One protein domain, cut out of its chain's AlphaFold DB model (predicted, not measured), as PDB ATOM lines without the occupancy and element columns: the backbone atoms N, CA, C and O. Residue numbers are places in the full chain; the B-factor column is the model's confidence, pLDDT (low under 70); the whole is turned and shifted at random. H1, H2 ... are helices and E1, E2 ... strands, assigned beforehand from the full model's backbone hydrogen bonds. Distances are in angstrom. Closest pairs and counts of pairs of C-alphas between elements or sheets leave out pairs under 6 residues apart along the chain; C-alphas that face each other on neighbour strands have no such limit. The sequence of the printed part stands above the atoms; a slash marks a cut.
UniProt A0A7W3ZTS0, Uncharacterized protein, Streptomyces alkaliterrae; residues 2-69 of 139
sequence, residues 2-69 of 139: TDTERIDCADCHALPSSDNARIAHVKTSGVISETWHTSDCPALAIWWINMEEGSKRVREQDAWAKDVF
ATOM      1  N   THR A   2     -10.746 -19.560  43.034       64.12
ATOM      2  CA  THR A   2     -11.764 -20.182  42.182       64.12
ATOM      3  C   THR A   2     -11.224 -20.176  40.760       64.12
ATOM      4  O   THR A   2     -10.894 -19.103  40.250       64.12
ATOM      5  N   ASP A   3     -11.080 -21.345  40.143       84.25
ATOM      6  CA  ASP A   3     -10.625 -21.417  38.756       84.25
ATOM      7  C   ASP A   3     -11.658 -20.741  37.851       84.25
ATOM      8  O   ASP A   3     -12.863 -20.997  37.944       84.25
ATOM      9  N   THR A   4     -11.170 -19.820  37.022       87.94
ATOM     10  CA  THR A   4     -11.987 -19.025  36.109       87.94
ATOM     11  C   THR A   4     -11.543 -19.307  34.683       87.94
ATOM     12  O   THR A   4     -10.384 -19.098  34.330       87.94
ATOM     13  N   GLU A   5     -12.467 -19.790  33.866       92.31
ATOM     14  CA  GLU A   5     -12.282 -20.049  32.448       92.31
ATOM     15  C   GLU A   5     -12.877 -18.896  31.640       92.31
ATOM     16  O   GLU A   5     -14.073 -18.607  31.726       92.31
ATOM     17  N   ARG A   6     -12.043 -18.249  30.825       91.88
ATOM     18  CA  ARG A   6     -12.499 -17.214  29.899       91.88
ATOM     19  C   ARG A   6     -12.898 -17.845  28.572       91.88
ATOM     20  O   ARG A   6     -12.104 -18.559  27.968       91.88
ATOM     21  N   ILE A   7     -14.096 -17.519  28.108       93.12
ATOM     22  CA  ILE A   7     -14.612 -17.889  26.792       93.12
ATOM     23  C   ILE A   7     -14.775 -16.608  25.979       93.12
ATOM     24  O   ILE A   7     -15.414 -15.660  26.436       93.12
ATOM     25  N   ASP A   8     -14.209 -16.580  24.777       94.56
ATOM     26  CA  ASP A   8     -14.318 -15.428  23.887       94.56
ATOM     27  C   ASP A   8     -15.697 -15.418  23.199       94.56
ATOM     28  O   ASP A   8     -16.174 -16.442  22.705       94.56
ATOM     29  N   CYS A   9     -16.353 -14.254  23.155       94.56
ATOM     30  CA  CYS A   9     -17.600 -14.099  22.409       94.56
ATOM     31  C   CYS A   9     -17.322 -14.176  20.900       94.56
ATOM     32  O   CYS A   9     -16.492 -13.421  20.395       94.56
ATOM     33  N   ALA A  10     -18.048 -15.034  20.178       94.44
ATOM     34  CA  ALA A  10     -17.889 -15.200  18.731       94.44
ATOM     35  C   ALA A  10     -18.372 -13.995  17.900       94.44
ATOM     36  O   ALA A  10     -17.946 -13.845  16.761       94.44
ATOM     37  N   ASP A  11     -19.241 -13.143  18.456       95.38
ATOM     38  CA  ASP A  11     -19.826 -12.017  17.718       95.38
ATOM     39  C   ASP A  11     -18.966 -10.751  17.798       95.38
ATOM     40  O   ASP A  11     -18.840 -10.024  16.815       95.38
ATOM     41  N   CYS A  12     -18.399 -10.452  18.972       95.62
ATOM     42  CA  CYS A  12     -17.700  -9.183  19.210       95.62
ATOM     43  C   CYS A  12     -16.252  -9.336  19.690       95.62
ATOM     44  O   CYS A  12     -15.545  -8.334  19.767       95.62
ATOM     45  N   HIS A  13     -15.810 -10.551  20.045       94.88
ATOM     46  CA  HIS A  13     -14.448 -10.847  20.511       94.88
ATOM     47  C   HIS A  13     -13.912  -9.876  21.580       94.88
ATOM     48  O   HIS A  13     -12.723  -9.553  21.614       94.88
ATOM     49  N   ALA A  14     -14.795  -9.376  22.448       95.44
ATOM     50  CA  ALA A  14     -14.430  -8.353  23.414       95.44
ATOM     51  C   ALA A  14     -13.457  -8.916  24.458       95.44
ATOM     52  O   ALA A  14     -13.636 -10.016  24.982       95.44
ATOM     53  N   LEU A  15     -12.432  -8.131  24.779       94.19
ATOM     54  CA  LEU A  15     -11.474  -8.447  25.834       94.19
ATOM     55  C   LEU A  15     -11.949  -7.895  27.189       94.19
ATOM     56  O   LEU A  15     -12.790  -6.993  27.223       94.19
ATOM     57  N   PRO A  16     -11.397  -8.382  28.314       94.38
ATOM     58  CA  PRO A  16     -11.661  -7.800  29.624       94.38
ATOM     59  C   PRO A  16     -11.341  -6.301  29.652       94.38
ATOM     60  O   PRO A  16     -10.205  -5.897  29.406       94.38
ATOM     61  N   SER A  17     -12.349  -5.484  29.946       92.88
ATOM     62  CA  SER A  17     -12.239  -4.029  30.070       92.88
ATOM     63  C   SER A  17     -13.366  -3.514  30.958       92.88
ATOM     64  O   SER A  17     -14.440  -4.112  30.984       92.88
ATOM     65  N   SER A  18     -13.152  -2.394  31.650       90.31
ATOM     66  CA  SER A  18     -14.200  -1.718  32.430       90.31
ATOM     67  C   SER A  18     -15.400  -1.296  31.585       90.31
ATOM     68  O   SER A  18     -16.503  -1.187  32.109       90.31
ATOM     69  N   ASP A  19     -15.178  -1.079  30.291       93.94
ATOM     70  CA  ASP A  19     -16.194  -0.577  29.366       93.94
ATOM     71  C   ASP A  19     -17.014  -1.709  28.726       93.94
ATOM     72  O   ASP A  19     -17.997  -1.455  28.030       93.94
ATOM     73  N   ASN A  20     -16.625  -2.966  28.972       95.94
ATOM     74  CA  ASN A  20     -17.278  -4.154  28.435       95.94
ATOM     75  C   ASN A  20     -18.149  -4.827  29.500       95.94
ATOM     76  O   ASN A  20     -17.804  -4.892  30.681       95.94
ATOM     77  N   ALA A  21     -19.276  -5.392  29.071       95.69
ATOM     78  CA  ALA A  21     -20.130  -6.186  29.939       95.69
ATOM     79  C   ALA A  21     -19.517  -7.573  30.153       95.69
ATOM     80  O   ALA A  21     -19.078  -8.222  29.201       95.69
ATOM     81  N   ARG A  22     -19.531  -8.049  31.400       95.00
ATOM     82  CA  ARG A  22     -19.112  -9.405  31.760       95.00
ATOM     83  C   ARG A  22     -20.323 -10.249  32.124       95.00
ATOM     84  O   ARG A  22     -21.034  -9.924  33.072       95.00
ATOM     85  N   ILE A  23     -20.486 -11.371  31.436       94.19
ATOM     86  CA  ILE A  23     -21.414 -12.432  31.822       94.19
ATOM     87  C   ILE A  23     -20.591 -13.548  32.461       94.19
ATOM     88  O   ILE A  23     -19.619 -14.016  31.874       94.19
ATOM     89  N   ALA A  24     -20.971 -13.958  33.671       93.06
ATOM     90  CA  ALA A  24     -20.305 -15.025  34.407       93.06
ATOM     91  C   ALA A  24     -21.319 -16.085  34.852       93.06
ATOM     92  O   ALA A  24     -22.384 -15.757  35.380       93.06
ATOM     93  N   HIS A  25     -20.966 -17.356  34.677       90.25
ATOM     94  CA  HIS A  25     -21.767 -18.502  35.095       90.25
ATOM     95  C   HIS A  25     -20.920 -19.464  35.921       90.25
ATOM     96  O   HIS A  25     -19.774 -19.748  35.580       90.25
ATOM     97  N   VAL A  26     -21.494 -20.011  36.989       91.81
ATOM     98  CA  VAL A  26     -20.840 -21.057  37.782       91.81
ATOM     99  C   VAL A  26     -21.202 -22.412  37.182       91.81
ATOM    100  O   VAL A  26     -22.380 -22.759  37.092       91.81
ATOM    101  N   LYS A  27     -20.198 -23.177  36.752       88.38
ATOM    102  CA  LYS A  27     -20.376 -24.555  36.280       88.38
ATOM    103  C   LYS A  27     -20.585 -25.493  37.468       88.38
ATOM    104  O   LYS A  27     -20.124 -25.225  38.574       88.38
ATOM    105  N   THR A  28     -21.190 -26.654  37.223       88.00
ATOM    106  CA  THR A  28     -21.380 -27.708  38.238       88.00
ATOM    107  C   THR A  28     -20.065 -28.158  38.886       88.00
ATOM    108  O   THR A  28     -20.056 -28.565  40.041       88.00
ATOM    109  N   SER A  29     -18.941 -28.048  38.170       88.94
ATOM    110  CA  SER A  29     -17.596 -28.325  38.687       88.94
ATOM    111  C   SER A  29     -17.065 -27.272  39.672       88.94
ATOM    112  O   SER A  29     -15.969 -27.436  40.196       88.94
ATOM    113  N   GLY A  30     -17.794 -26.174  39.902       87.19
ATOM    114  CA  GLY A  30     -17.349 -25.029  40.698       87.19
ATOM    115  C   GLY A  30     -16.475 -24.027  39.934       87.19
ATOM    116  O   GLY A  30     -16.156 -22.970  40.476       87.19
ATOM    117  N   VAL A  31     -16.116 -24.320  38.679       92.50
ATOM    118  CA  VAL A  31     -15.377 -23.406  37.791       92.50
ATOM    119  C   VAL A  31     -16.295 -22.272  37.339       92.50
ATOM    120  O   VAL A  31     -17.432 -22.516  36.928       92.50
ATOM    121  N   ILE A  32     -15.800 -21.036  37.377       92.81
ATOM    122  CA  ILE A  32     -16.516 -19.878  36.834       92.81
ATOM    123  C   ILE A  32     -16.171 -19.757  35.355       92.81
ATOM    124  O   ILE A  32     -15.005 -19.724  34.988       92.81
ATOM    125  N   SER A  33     -17.181 -19.685  34.501       93.50
ATOM    126  CA  SER A  33     -17.016 -19.384  33.086       93.50
ATOM    127  C   SER A  33     -17.424 -17.945  32.827       93.50
ATOM    128  O   SER A  33     -18.526 -17.552  33.208       93.50
ATOM    129  N   GLU A  34     -16.544 -17.167  32.203       95.19
ATOM    130  CA  GLU A  34     -16.777 -15.750  31.927       95.19
ATOM    131  C   GLU A  34     -16.650 -15.435  30.437       95.19
ATOM    132  O   GLU A  34     -15.704 -15.869  29.777       95.19
ATOM    133  N   THR A  35     -17.566 -14.614  29.934       96.06
ATOM    134  CA  THR A  35     -17.540 -14.055  28.579       96.06
ATOM    135  C   THR A  35     -17.709 -12.544  28.651       96.06
ATOM    136  O   THR A  35     -18.509 -12.028  29.435       96.06
ATOM    137  N   TRP A  36     -16.928 -11.828  27.841       97.25
ATOM    138  CA  TRP A  36     -16.951 -10.371  27.756       97.25
ATOM    139  C   TRP A  36     -17.599  -9.924  26.449       97.25
ATOM    140  O   TRP A  36     -17.426 -10.565  25.411       97.25
ATOM    141  N   HIS A  37     -18.331  -8.814  26.509       97.69
ATOM    142  CA  HIS A  37     -19.089  -8.269  25.389       97.69
ATOM    143  C   HIS A  37     -18.943  -6.747  25.291       97.69
ATOM    144  O   HIS A  37     -18.963  -6.060  26.314       97.69
ATOM    145  N   THR A  38     -18.854  -6.214  24.070       97.06
ATOM    146  CA  THR A  38     -19.070  -4.779  23.821       97.06
ATOM    147  C   THR A  38     -20.551  -4.434  24.006       97.06
ATOM    148  O   THR A  38     -21.417  -5.312  23.967       97.06
ATOM    149  N   SER A  39     -20.860  -3.151  24.205       92.88
ATOM    150  CA  SER A  39     -22.233  -2.681  24.438       92.88
ATOM    151  C   SER A  39     -23.185  -2.905  23.256       92.88
ATOM    152  O   SER A  39     -24.392  -3.004  23.462       92.88
ATOM    153  N   ASP A  40     -22.661  -3.013  22.036       95.00
ATOM    154  CA  ASP A  40     -23.395  -3.232  20.786       95.00
ATOM    155  C   ASP A  40     -23.425  -4.706  20.332       95.00
ATOM    156  O   ASP A  40     -23.928  -5.018  19.253       95.00
ATOM    157  N   CYS A  41     -22.909  -5.630  21.151       96.94
ATOM    158  CA  CYS A  41     -22.830  -7.045  20.809       96.94
ATOM    159  C   CYS A  41     -24.230  -7.702  20.701       96.94
ATOM    160  O   CYS A  41     -24.981  -7.709  21.685       96.94
ATOM    161  N   PRO A  42     -24.570  -8.353  19.569       95.88
ATOM    162  CA  PRO A  42     -25.842  -9.062  19.407       95.88
ATOM    163  C   PRO A  42     -26.058 -10.187  20.430       95.88
ATOM    164  O   PRO A  42     -27.135 -10.266  21.025       95.88
ATOM    165  N   ALA A  43     -25.042 -11.016  20.704       94.81
ATOM    166  CA  ALA A  43     -25.122 -12.046  21.741       94.81
ATOM    167  C   ALA A  43     -25.447 -11.477  23.133       94.81
ATOM    168  O   ALA A  43     -26.221 -12.088  23.873       94.81
ATOM    169  N   LEU A  44     -24.910 -10.302  23.485       95.06
ATOM    170  CA  LEU A  44     -25.220  -9.640  24.756       95.06
ATOM    171  C   LEU A  44     -26.690  -9.210  24.809       95.06
ATOM    172  O   LEU A  44     -27.365  -9.450  25.808       95.06
ATOM    173  N   ALA A  45     -27.200  -8.610  23.731       95.44
ATOM    174  CA  ALA A  45     -28.598  -8.195  23.644       95.44
ATOM    175  C   ALA A  45     -29.560  -9.391  23.772       95.44
ATOM    176  O   ALA A  45     -30.516  -9.338  24.545       95.44
ATOM    177  N   ILE A  46     -29.273 -10.495  23.074       94.94
ATOM    178  CA  ILE A  46     -30.058 -11.737  23.159       94.94
ATOM    179  C   ILE A  46     -30.039 -12.298  24.584       94.94
ATOM    180  O   ILE A  46     -31.075 -12.723  25.098       94.94
ATOM    181  N   TRP A  47     -28.878 -12.293  25.242       93.50
ATOM    182  CA  TRP A  47     -28.766 -12.761  26.619       93.50
ATOM    183  C   TRP A  47     -29.645 -11.947  27.576       93.50
ATOM    184  O   TRP A  47     -30.369 -12.539  28.377       93.50
ATOM    185  N   TRP A  48     -29.649 -10.615  27.457       93.38
ATOM    186  CA  TRP A  48     -30.510  -9.751  28.272       93.38
ATOM    187  C   TRP A  48     -31.995 -10.036  28.065       93.38
ATOM    188  O   TRP A  48     -32.719 -10.184  29.049       93.38
ATOM    189  N   ILE A  49     -32.430 -10.177  26.809       95.06
ATOM    190  CA  ILE A  49     -33.820 -10.521  26.473       95.06
ATOM    191  C   ILE A  49     -34.210 -11.843  27.140       95.06
ATOM    192  O   ILE A  49     -35.194 -11.905  27.874       95.06
ATOM    193  N   ASN A  50     -33.398 -12.887  26.964       95.00
ATOM    194  CA  ASN A  50     -33.670 -14.204  27.538       95.00
ATOM    195  C   ASN A  50     -33.702 -14.177  29.074       95.00
ATOM    196  O   ASN A  50     -34.525 -14.854  29.695       95.00
ATOM    197  N   MET A  51     -32.815 -13.398  29.698       93.12
ATOM    198  CA  MET A  51     -32.788 -13.204  31.148       93.12
ATOM    199  C   MET A  51     -34.048 -12.494  31.648       93.12
ATOM    200  O   MET A  51     -34.640 -12.922  32.643       93.12
ATOM    201  N   GLU A  52     -34.483 -11.436  30.968       95.62
ATOM    202  CA  GLU A  52     -35.677 -10.680  31.340       95.62
ATOM    203  C   GLU A  52     -36.952 -11.512  31.162       95.62
ATOM    204  O   GLU A  52     -37.755 -11.614  32.095       95.62
ATOM    205  N   GLU A  53     -37.110 -12.175  30.015       96.12
ATOM    206  CA  GLU A  53     -38.233 -13.076  29.745       96.12
ATOM    207  C   GLU A  53     -38.257 -14.257  30.719       96.12
ATOM    208  O   GLU A  53     -39.306 -14.604  31.271       96.12
ATOM    209  N   GLY A  54     -37.093 -14.852  30.993       93.81
ATOM    210  CA  GLY A  54     -36.940 -15.906  31.989       93.81
ATOM    211  C   GLY A  54     -37.372 -15.442  33.378       93.81
ATOM    212  O   GLY A  54     -38.190 -16.100  34.023       93.81
ATOM    213  N   SER A  55     -36.883 -14.278  33.813       94.50
ATOM    214  CA  SER A  55     -37.233 -13.670  35.098       94.50
ATOM    215  C   SER A  55     -38.728 -13.358  35.197       94.50
ATOM    216  O   SER A  55     -39.361 -13.653  36.213       94.50
ATOM    217  N   LYS A  56     -39.320 -12.809  34.130       96.25
ATOM    218  CA  LYS A  56     -40.756 -12.532  34.045       96.25
ATOM    219  C   LYS A  56     -41.575 -13.810  34.204       96.25
ATOM    220  O   LYS A  56     -42.448 -13.850  35.064       96.25
ATOM    221  N   ARG A  57     -41.242 -14.865  33.459       96.00
ATOM    222  CA  ARG A  57     -41.933 -16.159  33.538       96.00
ATOM    223  C   ARG A  57     -41.871 -16.770  34.939       96.00
ATOM    224  O   ARG A  57     -42.882 -17.273  35.411       96.00
ATOM    225  N   VAL A  58     -40.723 -16.704  35.618       94.94
ATOM    226  CA  VAL A  58     -40.599 -17.196  37.005       94.94
ATOM    227  C   VAL A  58     -41.508 -16.407  37.950       94.94
ATOM    228  O   VAL A  58     -42.208 -17.008  38.760       94.94
ATOM    229  N   ARG A  59     -41.557 -15.073  37.820       94.62
ATOM    230  CA  ARG A  59     -42.463 -14.231  38.623       94.62
ATOM    231  C   ARG A  59     -43.935 -14.541  38.355       94.62
ATOM    232  O   ARG A  59     -44.716 -14.605  39.295       94.62
ATOM    233  N   GLU A  60     -44.311 -14.732  37.095       97.06
ATOM    234  CA  GLU A  60     -45.686 -15.072  36.710       97.06
ATOM    235  C   GLU A  60     -46.100 -16.448  37.244       97.06
ATOM    236  O   GLU A  60     -47.198 -16.590  37.776       97.06
ATOM    237  N   GLN A  61     -45.212 -17.443  37.170       95.31
ATOM    238  CA  GLN A  61     -45.452 -18.776  37.729       95.31
ATOM    239  C   GLN A  61     -45.588 -18.749  39.254       95.31
ATOM    240  O   GLN A  61     -46.492 -19.384  39.791       95.31
ATOM    241  N   ASP A  62     -44.729 -18.002  39.952       92.75
ATOM    242  CA  ASP A  62     -44.807 -17.837  41.405       92.75
ATOM    243  C   ASP A  62     -46.098 -17.114  41.828       92.75
ATOM    244  O   ASP A  62     -46.794 -17.565  42.738       92.75
ATOM    245  N   ALA A  63     -46.473 -16.040  41.128       94.81
ATOM    246  CA  ALA A  63     -47.722 -15.323  41.381       94.81
ATOM    247  C   ALA A  63     -48.952 -16.214  41.149       94.81
ATOM    248  O   ALA A  63     -49.845 -16.263  41.995       94.81
ATOM    249  N   TRP A  64     -48.975 -16.960  40.041       96.06
ATOM    250  CA  TRP A  64     -50.022 -17.940  39.757       96.06
ATOM    251  C   TRP A  64     -50.107 -19.016  40.845       96.06
ATOM    252  O   TRP A  64     -51.198 -19.323  41.322       96.06
ATOM    253  N   ALA A  65     -48.970 -19.568  41.276       93.81
ATOM    254  CA  ALA A  65     -48.945 -20.594  42.309       93.81
ATOM    255  C   ALA A  65     -49.492 -20.059  43.640       93.81
ATOM    256  O   ALA A  65     -50.311 -20.727  44.265       93.81
ATOM    257  N   LYS A  66     -49.110 -18.842  44.043       91.94
ATOM    258  CA  LYS A  66     -49.616 -18.190  45.264       91.94
ATOM    259  C   LYS A  66     -51.125 -17.958  45.236       91.94
ATOM    260  O   LYS A  66     -51.769 -18.104  46.271       91.94
ATOM    261  N   ASP A  67     -51.682 -17.633  44.073       95.19
ATOM    262  CA  ASP A  67     -53.124 -17.439  43.897       95.19
ATOM    263  C   ASP A  67     -53.896 -18.773  43.910       95.19
ATOM    264  O   ASP A  67     -54.912 -18.927  44.590       95.19
ATOM    265  N   VAL A  68     -53.388 -19.791  43.208       96.19
ATOM    266  CA  VAL A  68     -54.095 -21.068  43.015       96.19
ATOM    267  C   VAL A  68     -53.929 -22.037  44.188       96.19
ATOM    268  O   VAL A  68     -54.848 -22.814  44.483       96.19
ATOM    269  N   PHE A  69     -52.771 -22.027  44.853       94.50
ATOM    270  CA  PHE A  69     -52.407 -23.028  45.854       94.50
ATOM    271  C   PHE A  69     -53.398 -23.121  47.029       94.50
ATOM    272  O   PHE A  69     -53.810 -24.245  47.319       94.50
TER     273      PHE A  69
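What this domain is: This is residues 2 to 69 of the 139 residues of an uncharacterized protein of Streptomyces alkaliterrae (UniProt A0A7W3ZTS0). A small three-stranded sheet with its loops makes a head, and the long helix H1 sticks out from it as an arm, residues 48 to 69 standing free. The printed part has 68 residues, with E1, E2, E3 and H1 in that order; the class is mixed, helices and strands. The mixed sheet runs E1 E3 E2. The whole is loose, radius of gyration of the C-alphas 15.8 A, spanning 47 by 30 by 20 A.

How they stand to each other: Start at E1, residues 4 to 7, parallel to E3, residues 32 to 37; N 5 and O 32 are within hydrogen-bond range, 2.8 A. E2, residues 21 to 26, forms an antiparallel hairpin with E3; see N 23 and O 35, 2.9 A. H1, residues 42 to 69, only grazes the sheet, with residues 43 to 47; its closest C-alphas to E3 are Leu 44 and His 37, 6.3 A. In H1 every O i to N i+4 pair is within range.

Where its parts are: Find C-alpha 4 at (-11.987, -19.025, 36.109), where E1 begins. From C-alpha 42, H1 runs 40.0 A to C-alpha 69 at (-52.407, -23.028, 45.854).

The domain as a whole: The printed part has no cut. The link E1 to E2 is long. Residue 2 has pLDDT under 70.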